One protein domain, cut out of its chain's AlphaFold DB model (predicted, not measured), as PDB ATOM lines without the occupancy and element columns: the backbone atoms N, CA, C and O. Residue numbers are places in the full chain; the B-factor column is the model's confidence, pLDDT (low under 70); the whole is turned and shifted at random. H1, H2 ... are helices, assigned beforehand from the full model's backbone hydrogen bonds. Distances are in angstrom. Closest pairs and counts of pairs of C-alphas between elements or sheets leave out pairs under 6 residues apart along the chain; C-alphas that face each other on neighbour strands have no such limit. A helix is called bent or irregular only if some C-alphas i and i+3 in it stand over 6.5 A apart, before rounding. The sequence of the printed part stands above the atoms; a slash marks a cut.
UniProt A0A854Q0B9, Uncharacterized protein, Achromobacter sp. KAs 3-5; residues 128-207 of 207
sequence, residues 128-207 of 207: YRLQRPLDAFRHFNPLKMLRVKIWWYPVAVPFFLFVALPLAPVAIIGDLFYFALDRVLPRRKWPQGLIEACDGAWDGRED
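AT A GLANCE: This is residues 128 to 207 of the 207 residues of an uncharacterized protein of Achromobacter sp. KAs 3-5 (UniProt A0A854Q0B9). The model is a long rod built on one long bent helix, H3, with the short helices H1 and H2 in a row along its inner side, H1 packing on arm H3b and H2 beside arm H3a. Beyond the end of H3b the chain runs on to a small head with the short helix H4, which touches no helix, and the last residues, 198 to 207, fold back from it. The printed part has 80 residues with four named helices, in the order H1, H2, H3, H4, and no named strand; the class is all helix. The whole is extended, with a radius of gyration of the C-alphas of 20.0 A, and spans 59 by 25 by 16 A.

IN THESE COORDINATES: H3, residues 153 to 184, was assigned as one helix by its hydrogen bonds but is bent: C-alphas 166 and 169 are 6.6 A apart. Its arm H3a, residues 153 to 166, measures 18.7 A and begins with C-alpha 153 at (-34.316, -17.982, -44.455). Its arm H3b, residues 169 to 184, measures 22.1 A and ends with C-alpha 184 at (-43.609, -59.117, -42.661). H1, residues 133 to 139, measures 10.5 A, and H2 holds residues 143 to 146. H4, residues 192 to 197, measures 8.5 A and ends with C-alpha 197 at (-39.130, -66.246, -69.773).

HOW THE PARTS SIT: The lines of H3a and H3b stand at a steep tilt of 49 degrees. H1 touches H3b, with residues 172 to 179 alone of that arm; the closest C-alphas are those of Ala 136 and Ile 172, 5.6 A apart. The two run opposite ways at a steep tilt of 41 degrees. H2 only just touches H3a, with 3 pairs of C-alphas within 8 A, the closest those of Leu 143 and Phe 160 at 7.2 A. H1 and H2 are apart, and so are H3b and H4. Each O i to N i+4 pair is within hydrogen-bond range in H3b and H4, against 2 of 3 in H1 and 5 of 10 in H3a; H2 is too short for such a pair.

THE WHOLE: The C-alphas of Pro 154 and Gly 193, the two farthest apart, are 59.6 A apart. Residues 147 to 155, of which 153 to 155 belong to H3, stand free. The printed part has no cut and ends at Asp 207, the chain's last residue. The link from H1 to H2 is tight, and those from H2 to H3 and from H3 to H4 are short. The mean pLDDT of the printed part is 76.4; it is under 70 at residues 128 to 130, 142, 145 to 150 and 205 to 207.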
ATOM      1  N   TYR A 128     -35.825 -46.201 -53.267       51.06
ATOM      2  CA  TYR A 128     -36.652 -46.028 -52.072       51.06
ATOM      3  C   TYR A 128     -36.943 -47.385 -51.426       51.06
ATOM      4  O   TYR A 128     -38.077 -47.850 -51.354       51.06
ATOM      5  N   ARG A 129     -35.882 -48.051 -50.969       60.69
ATOM      6  CA  ARG A 129     -35.957 -49.164 -50.027       60.69
ATOM      7  C   ARG A 129     -35.243 -48.682 -48.781       60.69
ATOM      8  O   ARG A 129     -34.015 -48.652 -48.740       60.69
ATOM      9  N   LEU A 130     -36.009 -48.276 -47.769       63.56
ATOM     10  CA  LEU A 130     -35.443 -48.079 -46.439       63.56
ATOM     11  C   LEU A 130     -34.676 -49.355 -46.084       63.56
ATOM     12  O   LEU A 130     -35.256 -50.439 -46.062       63.56
ATOM     13  N   GLN A 131     -33.367 -49.248 -45.876       73.06
ATOM     14  CA  GLN A 131     -32.548 -50.385 -45.455       73.06
ATOM     15  C   GLN A 131     -32.559 -50.477 -43.929       73.06
ATOM     16  O   GLN A 131     -32.622 -51.570 -43.349       73.06
ATOM     17  N   ARG A 132     -32.551 -49.315 -43.265       79.56
ATOM     18  CA  ARG A 132     -32.567 -49.178 -41.810       79.56
ATOM     19  C   ARG A 132     -33.677 -48.216 -41.369       79.56
ATOM     20  O   ARG A 132     -33.918 -47.215 -42.038       79.56
ATOM     21  N   PRO A 133     -34.284 -48.427 -40.185       77.75
ATOM     22  CA  PRO A 133     -35.271 -47.498 -39.620       77.75
ATOM     23  C   PRO A 133     -34.746 -46.059 -39.506       77.75
ATOM     24  O   PRO A 133     -35.480 -45.093 -39.699       77.75
ATOM     25  N   LEU A 134     -33.448 -45.915 -39.223       80.62
ATOM     26  CA  LEU A 134     -32.776 -44.622 -39.087       80.62
ATOM     27  C   LEU A 134     -32.779 -43.807 -40.396       80.62
ATOM     28  O   LEU A 134     -32.665 -42.580 -40.357       80.62
ATOM     29  N   ASP A 135     -32.908 -44.468 -41.547       79.00
ATOM     30  CA  ASP A 135     -32.911 -43.804 -42.850       79.00
ATOM     31  C   ASP A 135     -34.181 -42.965 -43.037       79.00
ATOM     32  O   ASP A 135     -34.096 -41.884 -43.616       79.00
ATOM     33  N   ALA A 136     -35.311 -43.363 -42.437       76.50
ATOM     34  CA  ALA A 136     -36.548 -42.578 -42.447       76.50
ATOM     35  C   ALA A 136     -36.345 -41.233 -41.730       76.50
ATOM     36  O   ALA A 136     -36.638 -40.169 -42.273       76.50
ATOM     37  N   PHE A 137     -35.721 -41.254 -40.548       79.38
ATOM     38  CA  PHE A 137     -35.386 -40.033 -39.810       79.38
ATOM     39  C   PHE A 137     -34.402 -39.148 -40.569       79.38
ATOM     40  O   PHE A 137     -34.496 -37.927 -40.510       79.38
ATOM     41  N   ARG A 138     -33.447 -39.736 -41.300       76.81
ATOM     42  CA  ARG A 138     -32.533 -38.965 -42.149       76.81
ATOM     43  C   ARG A 138     -33.264 -38.361 -43.341       76.81
ATOM     44  O   ARG A 138     -32.953 -37.225 -43.690       76.81
ATOM     45  N   HIS A 139     -34.158 -39.099 -43.986       73.94
ATOM     46  CA  HIS A 139     -34.855 -38.659 -45.189       73.94
ATOM     47  C   HIS A 139     -35.805 -37.496 -44.883       73.94
ATOM     48  O   HIS A 139     -35.708 -36.446 -45.510       73.94
ATOM     49  N   PHE A 140     -36.617 -37.633 -43.835       75.44
ATOM     50  CA  PHE A 140     -37.619 -36.638 -43.451       75.44
ATOM     51  C   PHE A 140     -37.134 -35.614 -42.432       75.44
ATOM     52  O   PHE A 140     -37.960 -34.901 -41.879       75.44
ATOM     53  N   ASN A 141     -35.827 -35.508 -42.160       76.88
ATOM     54  CA  ASN A 141     -35.321 -34.462 -41.272       76.88
ATOM     55  C   ASN A 141     -35.530 -33.081 -41.926       76.88
ATOM     56  O   ASN A 141     -34.749 -32.711 -42.813       76.88
ATOM     57  N   PRO A 142     -36.514 -32.280 -41.472       69.62
ATOM     58  CA  PRO A 142     -36.851 -31.015 -42.121       69.62
ATOM     59  C   PRO A 142     -35.743 -29.972 -41.923       69.62
ATOM     60  O   PRO A 142     -35.588 -29.053 -42.723       69.62
ATOM     61  N   LEU A 143     -34.898 -30.154 -40.903       74.00
ATOM     62  CA  LEU A 143     -33.782 -29.266 -40.585       74.00
ATOM     63  C   LEU A 143     -32.594 -29.441 -41.545       74.00
ATOM     64  O   LEU A 143     -31.661 -28.640 -41.516       74.00
ATOM     65  N   LYS A 144     -32.596 -30.457 -42.422       71.44
ATOM     66  CA  LYS A 144     -31.581 -30.575 -43.483       71.44
ATOM     67  C   LYS A 144     -31.650 -29.416 -44.471       71.44
ATOM     68  O   LYS A 144     -30.604 -28.907 -44.857       71.44
ATOM     69  N   MET A 145     -32.856 -28.975 -44.829       64.31
ATOM     70  CA  MET A 145     -33.069 -27.838 -45.736       64.31
ATOM     71  C   MET A 145     -32.520 -26.534 -45.145       64.31
ATOM     72  O   MET A 145     -31.973 -25.705 -45.864       64.31
ATOM     73  N   LEU A 146     -32.560 -26.404 -43.816       67.06
ATOM     74  CA  LEU A 146     -31.981 -25.277 -43.089       67.06
ATOM     75  C   LEU A 146     -30.439 -25.255 -43.155       67.06
ATOM     76  O   LEU A 146     -29.830 -24.206 -42.980       67.06
ATOM     77  N   ARG A 147     -29.751 -26.361 -43.462       65.00
ATOM     78  CA  ARG A 147     -28.281 -26.332 -43.610       65.00
ATOM     79  C   ARG A 147     -27.816 -25.591 -44.866       65.00
ATOM     80  O   ARG A 147     -26.648 -25.217 -44.943       65.00
ATOM     81  N   VAL A 148     -28.704 -25.379 -45.835       64.31
ATOM     82  CA  VAL A 148     -28.401 -24.622 -47.050       64.31
ATOM     83  C   VAL A 148     -28.646 -23.145 -46.760       64.31
ATOM     84  O   VAL A 148     -29.747 -22.740 -46.392       64.31
ATOM     85  N   LYS A 149     -27.603 -22.320 -46.880       59.47
ATOM     86  CA  LYS A 149     -27.689 -20.883 -46.603       59.47
ATOM     87  C   LYS A 149     -28.341 -20.190 -47.802       59.47
ATOM     88  O   LYS A 149     -27.685 -19.973 -48.815       59.47
ATOM     89  N   ILE A 150     -29.632 -19.874 -47.694       68.50
ATOM     90  CA  ILE A 150     -30.401 -19.208 -48.756       68.50
ATOM     91  C   ILE A 150     -31.036 -17.918 -48.220       68.50
ATOM     92  O   ILE A 150     -31.410 -17.842 -47.053       68.50
ATOM     93  N   TRP A 151     -31.154 -16.892 -49.067       75.06
ATOM     94  CA  TRP A 151     -31.552 -15.524 -48.692       75.06
ATOM     95  C   TRP A 151     -32.952 -15.408 -48.042       75.06
ATOM     96  O   TRP A 151     -33.192 -14.523 -47.228       75.06
ATOM     97  N   TRP A 152     -33.864 -16.342 -48.307       76.12
ATOM     98  CA  TRP A 152     -35.255 -16.352 -47.822       76.12
ATOM     99  C   TRP A 152     -35.439 -17.112 -46.495       76.12
ATOM    100  O   TRP A 152     -36.552 -17.461 -46.101       76.12
ATOM    101  N   TYR A 153     -34.347 -17.326 -45.762       77.50
ATOM    102  CA  TYR A 153     -34.316 -17.982 -44.455       77.50
ATOM    103  C   TYR A 153     -35.350 -17.460 -43.434       77.50
ATOM    104  O   TYR A 153     -36.004 -18.287 -42.800       77.50
ATOM    105  N   PRO A 154     -35.576 -16.135 -43.290       77.75
ATOM    106  CA  PRO A 154     -36.557 -15.608 -42.335       77.75
ATOM    107  C   PRO A 154     -37.996 -16.062 -42.619       77.75
ATOM    108  O   PRO A 154     -38.806 -16.134 -41.703       77.75
ATOM    109  N   VAL A 155     -38.304 -16.393 -43.877       78.69
ATOM    110  CA  VAL A 155     -39.615 -16.896 -44.312       78.69
ATOM    111  C   VAL A 155     -39.664 -18.425 -44.252       78.69
ATOM    112  O   VAL A 155     -40.673 -19.006 -43.859       78.69
ATOM    113  N   ALA A 156     -38.562 -19.094 -44.596       76.00
ATOM    114  CA  ALA A 156     -38.475 -20.550 -44.592       76.00
ATOM    115  C   ALA A 156     -38.450 -21.148 -43.171       76.00
ATOM    116  O   ALA A 156     -39.073 -22.181 -42.929       76.00
ATOM    117  N   VAL A 157     -37.762 -20.511 -42.218       80.62
ATOM    118  CA  VAL A 157     -37.606 -21.017 -40.841       80.62
ATOM    119  C   VAL A 157     -38.949 -21.220 -40.126       80.62
ATOM    120  O   VAL A 157     -39.158 -22.321 -39.614       80.62
ATOM    121  N   PRO A 158     -39.890 -20.253 -40.117       82.69
ATOM    122  CA  PRO A 158     -41.212 -20.458 -39.529       82.69
ATOM    123  C   PRO A 158     -41.963 -21.636 -40.156       82.69
ATOM    124  O   PRO A 158     -42.539 -22.448 -39.438       82.69
ATOM    125  N   PHE A 159     -41.912 -21.786 -41.482       82.44
ATOM    126  CA  PHE A 159     -42.544 -22.915 -42.162       82.44
ATOM    127  C   PHE A 159     -41.939 -24.257 -41.721       82.44
ATOM    128  O   PHE A 159     -42.666 -25.181 -41.354       82.44
ATOM    129  N   PHE A 160     -40.608 -24.373 -41.693       81.56
ATOM    130  CA  PHE A 160     -39.962 -25.617 -41.280       81.56
ATOM    131  C   PHE A 160     -40.209 -25.950 -39.803       81.56
ATOM    132  O   PHE A 160     -40.383 -27.123 -39.483       81.56
ATOM    133  N   LEU A 161     -40.268 -24.951 -38.918       81.12
ATOM    134  CA  LEU A 161     -40.483 -25.156 -37.482       81.12
ATOM    135  C   LEU A 161     -41.942 -25.440 -37.116       81.12
ATOM    136  O   LEU A 161     -42.192 -26.324 -36.301       81.12
ATOM    137  N   PHE A 162     -42.896 -24.712 -37.696       83.69
ATOM    138  CA  PHE A 162     -44.306 -24.790 -37.295       83.69
ATOM    139  C   PHE A 162     -45.154 -25.694 -38.186       83.69
ATOM    140  O   PHE A 162     -46.228 -26.112 -37.766       83.69
ATOM    141  N   VAL A 163     -44.691 -26.018 -39.395       81.50
ATOM    142  CA  VAL A 163     -45.445 -26.853 -40.343       81.50
ATOM    143  C   VAL A 163     -44.705 -28.153 -40.635       81.50
ATOM    144  O   VAL A 163     -45.238 -29.231 -40.384       81.50
ATOM    145  N   ALA A 164     -43.460 -28.087 -41.115       80.06
ATOM    146  CA  ALA A 164     -42.746 -29.296 -41.534       80.06
ATOM    147  C   ALA A 164     -42.320 -30.182 -40.350       80.06
ATOM    148  O   ALA A 164     -42.471 -31.399 -40.416       80.06
ATOM    149  N   LEU A 165     -41.809 -29.595 -39.263       82.75
ATOM    150  CA  LEU A 165     -41.350 -30.338 -38.086       82.75
ATOM    151  C   LEU A 165     -42.484 -31.094 -37.368       82.75
ATOM    152  O   LEU A 165     -42.264 -32.261 -37.053       82.75
ATOM    153  N   PRO A 166     -43.696 -30.533 -37.174       83.75
ATOM    154  CA  PRO A 166     -44.828 -31.291 -36.632       83.75
ATOM    155  C   PRO A 166     -45.361 -32.386 -37.568       83.75
ATOM    156  O   PRO A 166     -45.868 -33.399 -37.093       83.75
ATOM    157  N   LEU A 167     -45.239 -32.210 -38.889       80.62
ATOM    158  CA  LEU A 167     -45.684 -33.202 -39.876       80.62
ATOM    159  C   LEU A 167     -44.652 -34.312 -40.130       80.62
ATOM    160  O   LEU A 167     -45.032 -35.421 -40.508       80.62
ATOM    161  N   ALA A 168     -43.362 -34.057 -39.893       80.31
ATOM    162  CA  ALA A 168     -42.292 -35.026 -40.121       80.31
ATOM    163  C   ALA A 168     -42.490 -36.357 -39.358       80.31
ATOM    164  O   ALA A 168     -42.329 -37.402 -39.986       80.31
ATOM    165  N   PRO A 169     -42.908 -36.386 -38.073       82.38
ATOM    166  CA  PRO A 169     -43.234 -37.631 -37.379       82.38
ATOM    167  C   PRO A 169     -44.304 -38.467 -38.084       82.38
ATOM    168  O   PRO A 169     -44.179 -39.686 -38.126       82.38
ATOM    169  N   VAL A 170     -45.329 -37.838 -38.672       81.06
ATOM    170  CA  VAL A 170     -46.398 -38.552 -39.391       81.06
ATOM    171  C   VAL A 170     -45.834 -39.247 -40.632       81.06
ATOM    172  O   VAL A 170     -46.116 -40.424 -40.850       81.06
ATOM    173  N   ALA A 171     -44.990 -38.552 -41.398       77.19
ATOM    174  CA  ALA A 171     -44.306 -39.130 -42.556       77.19
ATOM    175  C   ALA A 171     -43.347 -40.264 -42.150       77.19
ATOM    176  O   ALA A 171     -43.376 -41.342 -42.737       77.19
ATOM    177  N   ILE A 172     -42.557 -40.066 -41.087       79.94
ATOM    178  CA  ILE A 172     -41.623 -41.076 -40.565       79.94
ATOM    179  C   ILE A 172     -42.369 -42.327 -40.089       79.94
ATOM    180  O   ILE A 172     -41.941 -43.438 -40.388       79.94
ATOM    181  N   ILE A 173     -43.478 -42.172 -39.358       83.06
ATOM    182  CA  ILE A 173     -44.294 -43.302 -38.893       83.06
ATOM    183  C   ILE A 173     -44.889 -44.054 -40.083       83.06
ATOM    184  O   ILE A 173     -44.850 -45.283 -40.087       83.06
ATOM    185  N   GLY A 174     -45.395 -43.335 -41.091       79.38
ATOM    186  CA  GLY A 174     -45.864 -43.939 -42.338       79.38
ATOM    187  C   GLY A 174     -44.789 -44.824 -42.960       79.38
ATOM    188  O   GLY A 174     -45.022 -46.004 -43.207       79.38
ATOM    189  N   ASP A 175     -43.579 -44.301 -43.103       74.88
ATOM    190  CA  ASP A 175     -42.485 -45.000 -43.774       74.88
ATOM    191  C   ASP A 175     -41.873 -46.140 -42.962       74.88
ATOM    192  O   ASP A 175     -41.523 -47.181 -43.521       74.88
ATOM    193  N   LEU A 176     -41.831 -46.020 -41.636       81.38
ATOM    194  CA  LEU A 176     -41.498 -47.138 -40.753       81.38
ATOM    195  C   LEU A 176     -42.558 -48.240 -40.810       81.38
ATOM    196  O   LEU A 176     -42.214 -49.422 -40.791       81.38
ATOM    197  N   PHE A 177     -43.835 -47.868 -40.912       82.00
ATOM    198  CA  PHE A 177     -44.922 -48.818 -41.110       82.00
ATOM    199  C   PHE A 177     -44.794 -49.525 -42.467       82.00
ATOM    200  O   PHE A 177     -44.859 -50.754 -42.511       82.00
ATOM    201  N   TYR A 178     -44.499 -48.800 -43.553       74.44
ATOM    202  CA  TYR A 178     -44.193 -49.388 -44.865       74.44
ATOM    203  C   TYR A 178     -43.004 -50.349 -44.802       74.44
ATOM    204  O   TYR A 178     -43.087 -51.467 -45.302       74.44
ATOM    205  N   PHE A 179     -41.920 -49.946 -44.146       77.62
ATOM    206  CA  PHE A 179     -40.728 -50.769 -43.965       77.62
ATOM    207  C   PHE A 179     -41.004 -52.050 -43.166       77.62
ATOM    208  O   PHE A 179     -40.511 -53.123 -43.518       77.62
ATOM    209  N   ALA A 180     -41.817 -51.970 -42.109       80.62
ATOM    210  CA  ALA A 180     -42.233 -53.139 -41.341       80.62
ATOM    211  C   ALA A 180     -43.105 -54.084 -42.184       80.62
ATOM    212  O   ALA A 180     -42.850 -55.288 -42.221       80.62
ATOM    213  N   LEU A 181     -44.086 -53.543 -42.915       77.75
ATOM    214  CA  LEU A 181     -44.914 -54.323 -43.836       77.75
ATOM    215  C   LEU A 181     -44.086 -54.972 -44.951       77.75
ATOM    216  O   LEU A 181     -44.363 -56.114 -45.312       77.75
ATOM    217  N   ASP A 182     -43.051 -54.291 -45.457       75.31
ATOM    218  CA  ASP A 182     -42.137 -54.832 -46.467       75.31
ATOM    219  C   ASP A 182     -41.450 -56.118 -45.966       75.31
ATOM    220  O   ASP A 182     -41.233 -57.061 -46.728       75.31
ATOM    221  N   ARG A 183     -41.160 -56.206 -44.667       76.12
ATOM    222  CA  ARG A 183     -40.500 -57.378 -44.076       76.12
ATOM    223  C   ARG A 183     -41.445 -58.486 -43.641       76.12
ATOM    224  O   ARG A 183     -41.051 -59.646 -43.665       76.12
ATOM    225  N   VAL A 184     -42.656 -58.141 -43.212       79.94
ATOM    226  CA  VAL A 184     -43.609 -59.117 -42.661       79.94
ATOM    227  C   VAL A 184     -44.469 -59.746 -43.754       79.94
ATOM    228  O   VAL A 184     -44.761 -60.939 -43.696       79.94
ATOM    229  N   LEU A 185     -44.901 -58.965 -44.747       74.12
ATOM    230  CA  LEU A 185     -45.812 -59.471 -45.769       74.12
ATOM    231  C   LEU A 185     -45.054 -60.288 -46.825       74.12
ATOM    232  O   LEU A 185     -44.041 -59.817 -47.352       74.12
ATOM    233  N   PRO A 186     -45.565 -61.471 -47.211       70.06
ATOM    234  CA  PRO A 186     -44.962 -62.252 -48.277       70.06
ATOM    235  C   PRO A 186     -45.093 -61.515 -49.613       70.06
ATOM    236  O   PRO A 186     -46.134 -60.932 -49.932       70.06
ATOM    237  N   ARG A 187     -44.029 -61.554 -50.412       73.00
ATOM    238  CA  ARG A 187     -44.062 -61.113 -51.808       73.00
ATOM    239  C   ARG A 187     -44.681 -62.203 -52.674       73.00
ATOM    240  O   ARG A 187     -44.607 -63.395 -52.355       73.00
ATOM    241  N   ARG A 188     -45.342 -61.803 -53.761       76.25
ATOM    242  CA  ARG A 188     -45.875 -62.773 -54.715       76.25
ATOM    243  C   ARG A 188     -44.704 -63.447 -55.421       76.25
ATOM    244  O   ARG A 188     -43.989 -62.799 -56.175       76.25
ATOM    245  N   LYS A 189     -44.550 -64.755 -55.215       82.25
ATOM    246  CA  LYS A 189     -43.571 -65.540 -55.970       82.25
ATOM    247  C   LYS A 189     -43.863 -65.437 -57.459       82.25
ATOM    248  O   LYS A 189     -45.024 -65.494 -57.877       82.25
ATOM    249  N   TRP A 190     -42.803 -65.305 -58.243       84.00
ATOM    250  CA  TRP A 190     -42.933 -65.317 -59.684       84.00
ATOM    251  C   TRP A 190     -43.379 -66.715 -60.133       84.00
ATOM    252  O   TRP A 190     -42.852 -67.716 -59.644       84.00
ATOM    253  N   PRO A 191     -44.375 -66.814 -61.022       85.94
ATOM    254  CA  PRO A 191     -44.763 -68.080 -61.620       85.94
ATOM    255  C   PRO A 191     -43.617 -68.621 -62.479       85.94
ATOM    256  O   PRO A 191     -42.903 -67.851 -63.123       85.94
ATOM    257  N   GLN A 192     -43.501 -69.947 -62.543       85.19
ATOM    258  CA  GLN A 192     -42.422 -70.634 -63.255       85.19
ATOM    259  C   GLN A 192     -42.266 -70.148 -64.706       85.19
ATOM    260  O   GLN A 192     -41.160 -69.834 -65.125       85.19
ATOM    261  N   GLY A 193     -43.373 -69.959 -65.431       82.44
ATOM    262  CA  GLY A 193     -43.327 -69.475 -66.815       82.44
ATOM    263  C   GLY A 193     -42.731 -68.068 -66.985       82.44
ATOM    264  O   GLY A 193     -42.180 -67.773 -68.039       82.44
ATOM    265  N   LEU A 194     -42.796 -67.195 -65.967       83.31
ATOM    266  CA  LEU A 194     -42.096 -65.901 -66.015       83.31
ATOM    267  C   LEU A 194     -40.601 -66.041 -65.726       83.31
ATOM    268  O   LEU A 194     -39.809 -65.315 -66.315       83.31
ATOM    269  N   ILE A 195     -40.219 -66.962 -64.840       85.31
ATOM    270  CA  ILE A 195     -38.809 -67.255 -64.550       85.31
ATOM    271  C   ILE A 195     -38.150 -67.863 -65.795       85.31
ATOM    272  O   ILE A 195     -37.086 -67.425 -66.219       85.31
ATOM    273  N   GLU A 196     -38.825 -68.812 -66.441       85.19
ATOM    274  CA  GLU A 196     -38.394 -69.400 -67.712       85.19
ATOM    275  C   GLU A 196     -38.291 -68.344 -68.818       85.19
ATOM    276  O   GLU A 196     -37.342 -68.356 -69.603       85.19
ATOM    277  N   ALA A 197     -39.200 -67.363 -68.837       83.62
ATOM    278  CA  ALA A 197     -39.130 -66.246 -69.773       83.62
ATOM    279  C   ALA A 197     -37.890 -65.358 -69.576       83.62
ATOM    280  O   ALA A 197     -37.532 -64.640 -70.505       83.62
ATOM    281  N   CYS A 198     -37.200 -65.413 -68.434       82.50
ATOM    282  CA  CYS A 198     -35.925 -64.719 -68.236       82.50
ATOM    283  C   CYS A 198     -34.730 -65.443 -68.884       82.50
ATOM    284  O   CYS A 198     -33.620 -64.920 -68.835       82.50
ATOM    285  N   ASP A 199     -34.927 -66.629 -69.474       80.62
ATOM    286  CA  ASP A 199     -33.881 -67.437 -70.118       80.62
ATOM    287  C   ASP A 199     -32.628 -67.630 -69.242       80.62
ATOM    288  O   ASP A 199     -31.489 -67.408 -69.656       80.62
ATOM    289  N   GLY A 200     -32.858 -67.975 -67.973       77.94
ATOM    290  CA  GLY A 200     -31.800 -68.227 -66.994       77.94
ATOM    291  C   GLY A 200     -31.075 -66.980 -66.475       77.94
ATOM    292  O   GLY A 200     -30.186 -67.117 -65.643       77.94
ATOM    293  N   ALA A 201     -31.451 -65.769 -66.909       79.62
ATOM    294  CA  ALA A 201     -30.891 -64.525 -66.369       79.62
ATOM    295  C   ALA A 201     -31.351 -64.230 -64.929       79.62
ATOM    296  O   ALA A 201     -30.721 -63.441 -64.229       79.62
ATOM    297  N   TRP A 202     -32.456 -64.842 -64.498       80.31
ATOM    298  CA  TRP A 202     -33.044 -64.682 -63.172       80.31
ATOM    299  C   TRP A 202     -33.613 -66.017 -62.696       80.31
ATOM    300  O   TRP A 202     -34.263 -66.715 -63.473       80.31
ATOM    301  N   ASP A 203     -33.397 -66.365 -61.430       76.94
ATOM    302  CA  ASP A 203     -33.797 -67.650 -60.839       76.94
ATOM    303  C   ASP A 203     -35.074 -67.557 -59.979       76.94
ATOM    304  O   ASP A 203     -35.490 -68.537 -59.358       76.94
ATOM    305  N   GLY A 204     -35.722 -66.387 -59.945       72.25
ATOM    306  CA  GLY A 204     -36.952 -66.166 -59.183       72.25
ATOM    307  C   GLY A 204     -36.738 -65.961 -57.683       72.25
ATOM    308  O   GLY A 204     -37.732 -65.855 -56.956       72.25
ATOM    309  N   ARG A 205     -35.489 -65.912 -57.202       68.81
ATOM    310  CA  ARG A 205     -35.178 -65.624 -55.800       68.81
ATOM    311  C   ARG A 205     -35.090 -64.124 -55.596       68.81
ATOM    312  O   ARG A 205     -34.309 -63.441 -56.234       68.81
ATOM    313  N   GLU A 206     -35.908 -63.610 -54.694       62.59
ATOM    314  CA  GLU A 206     -35.771 -62.236 -54.233       62.59
ATOM    315  C   GLU A 206     -34.867 -62.232 -52.998       62.59
ATOM    316  O   GLU A 206     -35.213 -62.873 -52.006       62.59
ATOM    317  N   ASP A 207     -33.743 -61.515 -53.057       45.00
ATOM    318  CA  ASP A 207     -33.000 -61.103 -51.858       45.00
ATOM    319  C   ASP A 207     -33.748 -59.990 -51.068       45.00
ATOM    320  O   ASP A 207     -34.225 -58.967 -51.644       45.00
TER     321      ASP A 207